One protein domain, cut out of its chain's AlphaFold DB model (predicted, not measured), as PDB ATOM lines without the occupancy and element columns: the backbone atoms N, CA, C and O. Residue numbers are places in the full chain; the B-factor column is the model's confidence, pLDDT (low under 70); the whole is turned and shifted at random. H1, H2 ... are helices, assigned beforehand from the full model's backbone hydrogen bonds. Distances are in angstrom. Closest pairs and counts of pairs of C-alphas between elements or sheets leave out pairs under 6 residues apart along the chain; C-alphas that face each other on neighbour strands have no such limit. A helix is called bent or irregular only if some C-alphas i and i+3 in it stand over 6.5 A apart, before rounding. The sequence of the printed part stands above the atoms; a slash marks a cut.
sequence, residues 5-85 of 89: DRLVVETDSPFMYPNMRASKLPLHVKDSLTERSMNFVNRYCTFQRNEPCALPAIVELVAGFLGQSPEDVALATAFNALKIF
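What this domain is: This is residues 5 to 85 of the 89 residues of an uncharacterized protein of Chilo suppressalis (UniProt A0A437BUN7). H3 is the middle of an all-helix domain: H2 and tiny H1 pack on it, and H4 makes a steep angle with it. The long stretch 5 to 26, with no named element, passes across one side of these helices. The printed part has 81 residues, 44 in four named helices, H1 to H4; it is compact, radius of gyration of the C-alphas 12.4 A, spanning 34 by 27 by 21 A.

Where its parts are: After residues 5 to 26, find C-alpha 27 at (208.823, 189.176, 169.787), where H1, residues 27 to 30, begins. H2 is residues 35 to 44, 14.2 A. H3, residues 52 to 66, 21.9 A, is irregular: C-alphas 53 and 56 are 7.1 A apart. H4, residues 70 to 84, 20.7 A, ends at (189.975, 192.532, 142.897).

How they stand to each other: H3, the hub, touches H2, closest C-alphas Ser 37 and Ala 57, 5.0 A, a hairpin at a steep tilt of 41 degrees. H3 touches H1 with residues 61 to 65 alone, closest C-alphas Val 29 and Gly 64, 4.3 A. H3 touches H4, closest C-alphas Ala 63 and Pro 70, 5.2 A, at a steep tilt of 67 degrees, only just short of perpendicular. H4 is apart from H1 and H2. Every O i to N i+4 pair is within hydrogen-bond range in H2 and H4, 9 of 11 in H3; H1 is too short for one.

The domain as a whole: The farthest C-alphas, Ser 23 and Lys 83, are 36.0 A apart. The printed part has no cut, no link between helices is long, and no printed residue is under 70 in pLDDT.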
ATOM      1  N   ASP A   5     196.216 199.170 151.346       94.19
ATOM      2  CA  ASP A   5     195.192 199.294 150.292       94.19
ATOM      3  C   ASP A   5     195.516 198.503 149.010       94.19
ATOM      4  O   ASP A   5     194.740 198.494 148.056       94.19
ATOM      5  N   ARG A   6     196.676 197.838 148.972       94.94
ATOM      6  CA  ARG A   6     197.122 196.983 147.865       94.94
ATOM      7  C   ARG A   6     197.464 195.566 148.316       94.94
ATOM      8  O   ARG A   6     198.043 194.811 147.539       94.94
ATOM      9  N   LEU A   7     197.143 195.215 149.560       96.94
ATOM     10  CA  LEU A   7     197.441 193.913 150.142       96.94
ATOM     11  C   LEU A   7     196.206 193.005 150.120       96.94
ATOM     12  O   LEU A   7     195.100 193.433 150.444       96.94
ATOM     13  N   VAL A   8     196.417 191.734 149.790       97.38
ATOM     14  CA  VAL A   8     195.467 190.634 149.993       97.38
ATOM     15  C   VAL A   8     196.204 189.537 150.757       97.38
ATOM     16  O   VAL A   8     197.424 189.419 150.644       97.38
ATOM     17  N   VAL A   9     195.474 188.764 151.557       97.62
ATOM     18  CA  VAL A   9     196.006 187.607 152.281       97.62
ATOM     19  C   VAL A   9     195.372 186.326 151.760       97.62
ATOM     20  O   VAL A   9     194.175 186.277 151.482       97.62
ATOM     21  N   GLU A  10     196.174 185.278 151.663       97.88
ATOM     22  CA  GLU A  10     195.731 183.934 151.319       97.88
ATOM     23  C   GLU A  10     196.524 182.904 152.123       97.88
ATOM     24  O   GLU A  10     197.544 183.224 152.731       97.88
ATOM     25  N   THR A  11     196.036 181.663 152.146       97.62
ATOM     26  CA  THR A  11     196.744 180.563 152.815       97.62
ATOM     27  C   THR A  11     197.645 179.773 151.872       97.62
ATOM     28  O   THR A  11     198.582 179.146 152.346       97.62
ATOM     29  N   ASP A  12     197.358 179.759 150.567       97.69
ATOM     30  CA  ASP A  12     197.994 178.850 149.598       97.69
ATOM     31  C   ASP A  12     197.959 177.367 150.042       97.69
ATOM     32  O   ASP A  12     198.855 176.565 149.787       97.69
ATOM     33  N   SER A  13     196.903 176.984 150.772       96.56
ATOM     34  CA  SER A  13     196.736 175.613 151.266       96.56
ATOM     35  C   SER A  13     196.641 174.615 150.104       96.56
ATOM     36  O   SER A  13     195.905 174.873 149.152       96.56
ATOM     37  N   PRO A  14     197.311 173.445 150.179       96.81
ATOM     38  CA  PRO A  14     197.910 172.825 151.371       96.81
ATOM     39  C   PRO A  14     199.364 173.235 151.683       96.81
ATOM     40  O   PRO A  14     199.976 172.650 152.581       96.81
ATOM     41  N   PHE A  15     199.927 174.202 150.958       96.44
ATOM     42  CA  PHE A  15     201.304 174.675 151.100       96.44
ATOM     43  C   PHE A  15     201.409 175.875 152.054       96.44
ATOM     44  O   PHE A  15     200.437 176.280 152.684       96.44
ATOM     45  N   MET A  16     202.615 176.433 152.196       95.56
ATOM     46  CA  MET A  16     202.857 177.692 152.920       95.56
ATOM     47  C   MET A  16     202.382 177.697 154.386       95.56
ATOM     48  O   MET A  16     201.850 178.689 154.879       95.56
ATOM     49  N   TYR A  17     202.619 176.595 155.110       95.19
ATOM     50  CA  TYR A  17     202.305 176.484 156.539       95.19
ATOM     51  C   TYR A  17     202.828 177.690 157.347       95.19
ATOM     52  O   TYR A  17     204.036 177.971 157.317       95.19
ATOM     53  N   PRO A  18     201.968 178.390 158.115       93.44
ATOM     54  CA  PRO A  18     202.385 179.557 158.876       93.44
ATOM     55  C   PRO A  18     203.220 179.127 160.085       93.44
ATOM     56  O   PRO A  18     202.704 178.677 161.110       93.44
ATOM     57  N   ASN A  19     204.543 179.279 159.984       91.44
ATOM     58  CA  ASN A  19     205.466 178.943 161.067       91.44
ATOM     59  C   ASN A  19     205.447 180.000 162.189       91.44
ATOM     60  O   ASN A  19     206.376 180.790 162.358       91.44
ATOM     61  N   MET A  20     204.388 179.969 162.996       90.00
ATOM     62  CA  MET A  20     204.129 180.888 164.115       90.00
ATOM     63  C   MET A  20     205.192 180.822 165.227       90.00
ATOM     64  O   MET A  20     205.316 181.736 166.036       90.00
ATOM     65  N   ARG A  21     205.971 179.734 165.288       87.00
ATOM     66  CA  ARG A  21     207.016 179.510 166.303       87.00
ATOM     67  C   ARG A  21     208.429 179.687 165.751       87.00
ATOM     68  O   ARG A  21     209.393 179.300 166.413       87.00
ATOM     69  N   ALA A  22     208.572 180.272 164.561       92.00
ATOM     70  CA  ALA A  22     209.873 180.509 163.954       92.00
ATOM     71  C   ALA A  22     210.798 181.274 164.918       92.00
ATOM     72  O   ALA A  22     210.446 182.320 165.473       92.00
ATOM     73  N   SER A  23     212.015 180.762 165.108       92.69
ATOM     74  CA  SER A  23     212.998 181.358 166.022       92.69
ATOM     75  C   SER A  23     213.363 182.792 165.634       92.69
ATOM     76  O   SER A  23     213.578 183.621 166.511       92.69
ATOM     77  N   LYS A  24     213.356 183.092 164.330       93.69
ATOM     78  CA  LYS A  24     213.665 184.409 163.756       93.69
ATOM     79  C   LYS A  24     212.504 185.410 163.796       93.69
ATOM     80  O   LYS A  24     212.697 186.549 163.382       93.69
ATOM     81  N   LEU A  25     211.311 185.009 164.243       94.62
ATOM     82  CA  LEU A  25     210.167 185.916 164.299       94.62
ATOM     83  C   LEU A  25     210.365 186.936 165.444       94.62
ATOM     84  O   LEU A  25     210.664 186.504 166.565       94.62
ATOM     85  N   PRO A  26     210.229 188.256 165.197       95.56
ATOM     86  CA  PRO A  26     210.352 189.267 166.249       95.56
ATOM     87  C   PRO A  26     209.333 189.046 167.375       95.56
ATOM     88  O   PRO A  26     208.219 188.596 167.115       95.56
ATOM     89  N   LEU A  27     209.694 189.390 168.618       95.12
ATOM     90  CA  LEU A  27     208.823 189.176 169.787       95.12
ATOM     91  C   LEU A  27     207.459 189.864 169.634       95.12
ATOM     92  O   LEU A  27     206.443 189.199 169.767       95.12
ATOM     93  N   HIS A  28     207.432 191.130 169.209       94.69
ATOM     94  CA  HIS A  28     206.176 191.864 169.005       94.69
ATOM     95  C   HIS A  28     205.243 191.228 167.957       94.69
ATOM     96  O   HIS A  28     204.037 191.427 168.019       94.69
ATOM     97  N   VAL A  29     205.781 190.456 167.004       96.31
ATOM     98  CA  VAL A  29     204.982 189.711 166.013       96.31
ATOM     99  C   VAL A  29     204.510 188.370 166.580       96.31
ATOM    100  O   VAL A  29     203.462 187.868 166.197       96.31
ATOM    101  N   LYS A  30     205.259 187.763 167.508       95.00
ATOM    102  CA  LYS A  30     204.768 186.589 168.250       95.00
ATOM    103  C   LYS A  30     203.605 186.973 169.159       95.00
ATOM    104  O   LYS A  30     202.647 186.216 169.255       95.00
ATOM    105  N   ASP A  31     203.692 188.147 169.774       93.81
ATOM    106  CA  ASP A  31     202.689 188.656 170.709       93.81
ATOM    107  C   ASP A  31     201.388 189.100 170.015       93.81
ATOM    108  O   ASP A  31     200.368 189.245 170.683       93.81
ATOM    109  N   SER A  32     201.385 189.283 168.684       94.38
ATOM    110  CA  SER A  32     200.161 189.586 167.926       94.38
ATOM    111  C   SER A  32     199.274 188.362 167.677       94.38
ATOM    112  O   SER A  32     198.122 188.524 167.278       94.38
ATOM    113  N   LEU A  33     199.785 187.146 167.911       96.50
ATOM    114  CA  LEU A  33     199.044 185.907 167.692       96.50
ATOM    115  C   LEU A  33     198.069 185.623 168.835       96.50
ATOM    116  O   LEU A  33     198.461 185.501 169.996       96.50
ATOM    117  N   THR A  34     196.799 185.418 168.500       96.62
ATOM    118  CA  THR A  34     195.774 185.068 169.483       96.62
ATOM    119  C   THR A  34     195.735 183.564 169.741       96.62
ATOM    120  O   THR A  34     195.992 182.734 168.863       96.62
ATOM    121  N   GLU A  35     195.325 183.178 170.951       96.75
ATOM    122  CA  GLU A  35     195.133 181.765 171.304       96.75
ATOM    123  C   GLU A  35     194.134 181.075 170.359       96.75
ATOM    124  O   GLU A  35     194.316 179.923 169.965       96.75
ATOM    125  N   ARG A  36     193.096 181.803 169.929       96.62
ATOM    126  CA  ARG A  36     192.086 181.308 168.990       96.62
ATOM    127  C   ARG A  36     192.700 180.924 167.643       96.62
ATOM    128  O   ARG A  36     192.432 179.828 167.151       96.62
ATOM    129  N   SER A  37     193.512 181.798 167.059       96.81
ATOM    130  CA  SER A  37     194.173 181.554 165.773       96.81
ATOM    131  C   SER A  37     195.197 180.425 165.878       96.81
ATOM    132  O   SER A  37     195.195 179.505 165.054       96.81
ATOM    133  N   MET A  38     195.979 180.405 166.961       96.00
ATOM    134  CA  MET A  38     196.891 179.300 167.271       96.00
ATOM    135  C   MET A  38     196.154 177.957 167.383       96.00
ATOM    136  O   MET A  38     196.652 176.938 166.902       96.00
ATOM    137  N   ASN A  39     194.959 177.937 167.979       96.69
ATOM    138  CA  ASN A  39     194.149 176.727 168.114       96.69
ATOM    139  C   ASN A  39     193.679 176.173 166.761       96.69
ATOM    140  O   ASN A  39     193.710 174.955 166.579       96.69
ATOM    141  N   PHE A  40     193.307 177.020 165.793       96.62
ATOM    142  CA  PHE A  40     192.986 176.549 164.439       96.62
ATOM    143  C   PHE A  40     194.189 175.875 163.779       96.62
ATOM    144  O   PHE A  40     194.075 174.756 163.275       96.62
ATOM    145  N   VAL A  41     195.357 176.512 163.830       96.12
ATOM    146  CA  VAL A  41     196.554 175.964 163.185       96.12
ATOM    147  C   VAL A  41     197.010 174.673 163.871       96.12
ATOM    148  O   VAL A  41     197.231 173.671 163.198       96.12
ATOM    149  N   ASN A  42     197.075 174.638 165.206       95.25
ATOM    150  CA  ASN A  42     197.509 173.443 165.941       95.25
ATOM    151  C   ASN A  42     196.558 172.250 165.761       95.25
ATOM    152  O   ASN A  42     197.007 171.105 165.772       95.25
ATOM    153  N   ARG A  43     195.250 172.503 165.618       96.25
ATOM    154  CA  ARG A  43     194.240 171.445 165.509       96.25
ATOM    155  C   ARG A  43     194.100 170.895 164.094       96.25
ATOM    156  O   ARG A  43     193.884 169.696 163.946       96.25
ATOM    157  N   TYR A  44     194.176 171.754 163.080       96.69
ATOM    158  CA  TYR A  44     193.823 171.382 161.706       96.69
ATOM    159  C   TYR A  44     195.035 171.285 160.773       96.69
ATOM    160  O   TYR A  44     195.049 170.427 159.894       96.69
ATOM    161  N   CYS A  45     196.093 172.071 160.995       95.38
ATOM    162  CA  CYS A  45     197.273 172.086 160.125       95.38
ATOM    163  C   CYS A  45     198.315 171.026 160.537       95.38
ATOM    164  O   CYS A  45     199.448 171.333 160.926       95.38
ATOM    165  N   THR A  46     197.906 169.755 160.519       93.25
ATOM    166  CA  THR A  46     198.744 168.618 160.943       93.25
ATOM    167  C   THR A  46     199.872 168.333 159.947       93.25
ATOM    168  O   THR A  46     199.732 168.579 158.754       93.25
ATOM    169  N   PHE A  47     201.017 167.836 160.432       92.44
ATOM    170  CA  PHE A  47     202.208 167.549 159.610       92.44
ATOM    171  C   PHE A  47     202.691 168.728 158.745       92.44
ATOM    172  O   PHE A  47     203.263 168.517 157.681       92.44
ATOM    173  N   GLN A  48     202.468 169.966 159.205       92.12
ATOM    174  CA  GLN A  48     202.755 171.189 158.443       92.12
ATOM    175  C   GLN A  48     201.992 171.274 157.108       92.12
ATOM    176  O   GLN A  48     202.412 171.973 156.190       92.12
ATOM    177  N   ARG A  49     200.854 170.584 156.995       96.19
ATOM    178  CA  ARG A  49     199.892 170.790 155.914       96.19
ATOM    179  C   ARG A  49     199.030 171.990 156.270       96.19
ATOM    180  O   ARG A  49     198.399 171.978 157.321       96.19
ATOM    181  N   ASN A  50     199.025 173.021 155.438       97.44
ATOM    182  CA  ASN A  50     198.217 174.205 155.702       97.44
ATOM    183  C   ASN A  50     196.734 173.964 155.388       97.44
ATOM    184  O   ASN A  50     196.393 173.067 154.615       97.44
ATOM    185  N   GLU A  51     195.868 174.780 155.983       98.12
ATOM    186  CA  GLU A  51     194.420 174.753 155.787       98.12
ATOM    187  C   GLU A  51     193.854 176.173 155.667       98.12
ATOM    188  O   GLU A  51     194.379 177.095 156.298       98.12
ATOM    189  N   PRO A  52     192.708 176.372 154.984       98.12
ATOM    190  CA  PRO A  52     192.051 177.679 154.908       98.12
ATOM    191  C   PRO A  52     191.764 178.311 156.280       98.12
ATOM    192  O   PRO A  52     191.792 179.531 156.425       98.12
ATOM    193  N   CYS A  53     191.534 177.495 157.316       97.56
ATOM    194  CA  CYS A  53     191.286 177.982 158.674       97.56
ATOM    195  C   CYS A  53     192.510 178.630 159.342       97.56
ATOM    196  O   CYS A  53     192.365 179.201 160.419       97.56
ATOM    197  N   ALA A  54     193.698 178.549 158.737       97.75
ATOM    198  CA  ALA A  54     194.901 179.227 159.208       97.75
ATOM    199  C   ALA A  54     194.940 180.722 158.843       97.75
ATOM    200  O   ALA A  54     195.781 181.453 159.365       97.75
ATOM    201  N   LEU A  55     194.031 181.194 157.979       98.19
ATOM    202  CA  LEU A  55     193.997 182.582 157.512       98.19
ATOM    203  C   LEU A  55     194.021 183.632 158.647       98.19
ATOM    204  O   LEU A  55     194.778 184.592 158.518       98.19
ATOM    205  N   PRO A  56     193.304 183.464 159.782       98.00
ATOM    206  CA  PRO A  56     193.386 184.408 160.900       98.00
ATOM    207  C   PRO A  56     194.800 184.547 161.483       98.00
ATOM    208  O   PRO A  56     195.240 185.659 161.757       98.00
ATOM    209  N   ALA A  57     195.554 183.447 161.593       97.50
ATOM    210  CA  ALA A  57     196.939 183.493 162.063       97.50
ATOM    211  C   ALA A  57     197.846 184.251 161.078       97.50
ATOM    212  O   ALA A  57     198.744 184.979 161.492       97.50
ATOM    213  N   ILE A  58     197.600 184.121 159.769       97.75
ATOM    214  CA  ILE A  58     198.329 184.878 158.740       97.75
ATOM    215  C   ILE A  58     198.029 186.376 158.864       97.75
ATOM    216  O   ILE A  58     198.956 187.184 158.828       97.75
ATOM    217  N   VAL A  59     196.761 186.749 159.063       98.25
ATOM    218  CA  VAL A  59     196.354 188.146 159.291       98.25
ATOM    219  C   VAL A  59     197.044 188.728 160.523       98.25
ATOM    220  O   VAL A  59     197.602 189.817 160.442       98.25
ATOM    221  N   GLU A  60     197.065 188.000 161.638       98.06
ATOM    222  CA  GLU A  60     197.717 188.431 162.881       98.06
ATOM    223  C   GLU A  60     199.238 188.594 162.729       98.06
ATOM    224  O   GLU A  60     199.812 189.555 163.247       98.06
ATOM    225  N   LEU A  61     199.901 187.704 161.977       96.94
ATOM    226  CA  LEU A  61     201.325 187.839 161.648       96.94
ATOM    227  C   LEU A  61     201.584 189.084 160.796       96.94
ATOM    228  O   LEU A  61     202.495 189.858 161.092       96.94
ATOM    229  N   VAL A  62     200.783 189.292 159.746       96.50
ATOM    230  CA  VAL A  62     200.875 190.477 158.883       96.50
ATOM    231  C   VAL A  62     200.653 191.747 159.702       96.50
ATOM    232  O   VAL A  62     201.457 192.669 159.606       96.50
ATOM    233  N   ALA A  63     199.626 191.783 160.549       96.81
ATOM    234  CA  ALA A  63     199.333 192.904 161.436       96.81
ATOM    235  C   ALA A  63     200.501 193.212 162.385       96.81
ATOM    236  O   ALA A  63     200.911 194.370 162.490       96.81
ATOM    237  N   GLY A  64     201.111 192.177 162.974       95.94
ATOM    238  CA  GLY A  64     202.314 192.307 163.796       95.94
ATOM    239  C   GLY A  64     203.485 192.946 163.041       95.94
ATOM    240  O   GLY A  64     204.132 193.847 163.568       95.94
ATOM    241  N   PHE A  65     203.730 192.545 161.788       95.38
ATOM    242  CA  PHE A  65     204.761 193.165 160.944       95.38
ATOM    243  C   PHE A  65     204.408 194.585 160.478       95.38
ATOM    244  O   PHE A  65     205.309 195.393 160.246       95.38
ATOM    245  N   LEU A  66     203.118 194.884 160.302       95.25
ATOM    246  CA  LEU A  66     202.638 196.198 159.880       95.25
ATOM    247  C   LEU A  66     202.526 197.202 161.038       95.25
ATOM    248  O   LEU A  66     202.425 198.400 160.781       95.25
ATOM    249  N   GLY A  67     202.548 196.734 162.290       95.00
ATOM    250  CA  GLY A  67     202.260 197.564 163.460       95.00
ATOM    251  C   GLY A  67     200.814 198.073 163.473       95.00
ATOM    252  O   GLY A  67     200.563 199.189 163.923       95.00
ATOM    253  N   GLN A  68     199.880 197.287 162.932       96.00
ATOM    254  CA  GLN A  68     198.455 197.616 162.834       96.00
ATOM    255  C   GLN A  68     197.603 196.617 163.618       96.00
ATOM    256  O   GLN A  68     198.095 195.563 164.022       96.00
ATOM    257  N   SER A  69     196.326 196.941 163.836       96.94
ATOM    258  CA  SER A  69     195.399 195.994 164.457       96.94
ATOM    259  C   SER A  69     195.065 194.845 163.484       96.94
ATOM    260  O   SER A  69     194.957 195.078 162.272       96.94
ATOM    261  N   PRO A  70     194.899 193.600 163.967       97.50
ATOM    262  CA  PRO A  70     194.413 192.499 163.138       97.50
ATOM    263  C   PRO A  70     193.066 192.802 162.469       97.50
ATOM    264  O   PRO A  70     192.844 192.382 161.335       97.50
ATOM    265  N   GLU A  71     192.189 193.556 163.136       97.56
ATOM    266  CA  GLU A  71     190.879 193.967 162.627       97.56
ATOM    267  C   GLU A  71     191.000 194.883 161.403       97.56
ATOM    268  O   GLU A  71     190.335 194.640 160.394       97.56
ATOM    269  N   ASP A  72     191.877 195.892 161.454       97.50
ATOM    270  CA  ASP A  72     192.102 196.814 160.332       97.50
ATOM    271  C   ASP A  72     192.703 196.082 159.129       97.50
ATOM    272  O   ASP A  72     192.280 196.288 157.988       97.50
ATOM    273  N   VAL A  73     193.666 195.186 159.378       98.00
ATOM    274  CA  VAL A  73     194.285 194.377 158.322       98.00
ATOM    275  C   VAL A  73     193.265 193.426 157.705       98.00
ATOM    276  O   VAL A  73     193.178 193.345 156.478       98.00
ATOM    277  N   ALA A  74     192.461 192.738 158.520       98.12
ATOM    278  CA  ALA A  74     191.403 191.856 158.036       98.12
ATOM    279  C   ALA A  74     190.402 192.620 157.163       98.12
ATOM    280  O   ALA A  74     190.079 192.180 156.061       98.12
ATOM    281  N   LEU A  75     189.944 193.785 157.627       97.94
ATOM    282  CA  LEU A  75     188.948 194.585 156.928       97.94
ATOM    283  C   LEU A  75     189.487 195.117 155.597       97.94
ATOM    284  O   LEU A  75     188.842 194.955 154.559       97.94
ATOM    285  N   ALA A  76     190.683 195.710 155.604       97.94
ATOM    286  CA  ALA A  76     191.298 196.255 154.400       97.94
ATOM    287  C   ALA A  76     191.579 195.162 153.361       97.94
ATOM    288  O   ALA A  76     191.221 195.310 152.193       97.94
ATOM    289  N   THR A  77     192.164 194.038 153.780       97.94
ATOM    290  CA  THR A  77     192.486 192.934 152.862       97.94
ATOM    291  C   THR A  77     191.230 192.245 152.326       97.94
ATOM    292  O   THR A  77     191.205 191.874 151.151       97.94
ATOM    293  N   ALA A  78     190.156 192.154 153.120       97.31
ATOM    294  CA  ALA A  78     188.855 191.679 152.658       97.31
ATOM    295  C   ALA A  78     188.245 192.618 151.606       97.31
ATOM    296  O   ALA A  78     187.843 192.151 150.542       97.31
ATOM    297  N   PHE A  79     188.226 193.935 151.839       96.94
ATOM    298  CA  PHE A  79     187.741 194.899 150.840       96.94
ATOM    299  C   PHE A  79     188.566 194.878 149.552       96.94
ATOM    300  O   PHE A  79     188.001 194.905 148.456       96.94
ATOM    301  N   ASN A  80     189.892 194.781 149.667       97.19
ATOM    302  CA  ASN A  80     190.774 194.665 148.512       97.19
ATOM    303  C   ASN A  80     190.459 193.399 147.709       97.19
ATOM    304  O   ASN A  80     190.324 193.475 146.489       97.19
ATOM    305  N   ALA A  81     190.270 192.262 148.384       97.25
ATOM    306  CA  ALA A  81     189.869 191.015 147.744       97.25
ATOM    307  C   ALA A  81     188.499 191.147 147.058       97.25
ATOM    308  O   ALA A  81     188.375 190.793 145.887       97.25
ATOM    309  N   LEU A  82     187.493 191.724 147.728       97.00
ATOM    310  CA  LEU A  82     186.167 191.946 147.136       97.00
ATOM    311  C   LEU A  82     186.254 192.760 145.839       97.00
ATOM    312  O   LEU A  82     185.626 192.401 144.843       97.00
ATOM    313  N   LYS A  83     187.067 193.821 145.830       95.62
ATOM    314  CA  LYS A  83     187.286 194.669 144.653       95.62
ATOM    315  C   LYS A  83     188.037 193.939 143.538       95.62
ATOM    316  O   LYS A  83     187.640 194.039 142.381       95.62
ATOM    317  N   ILE A  84     189.116 193.229 143.870       96.00
ATOM    318  CA  ILE A  84     189.975 192.532 142.897       96.00
ATOM    319  C   ILE A  84     189.232 191.365 142.241       96.00
ATOM    320  O   ILE A  84     189.349 191.169 141.034       96.00
ATOM    321  N   PHE A  85     188.445 190.618 143.016       96.31
ATOM    322  CA  PHE A  85     187.713 189.446 142.535       96.31
ATOM    323  C   PHE A  85     186.282 189.757 142.061       96.31
ATOM    324  O   PHE A  85     185.577 188.841 141.646       96.31
TER     325      PHE A  85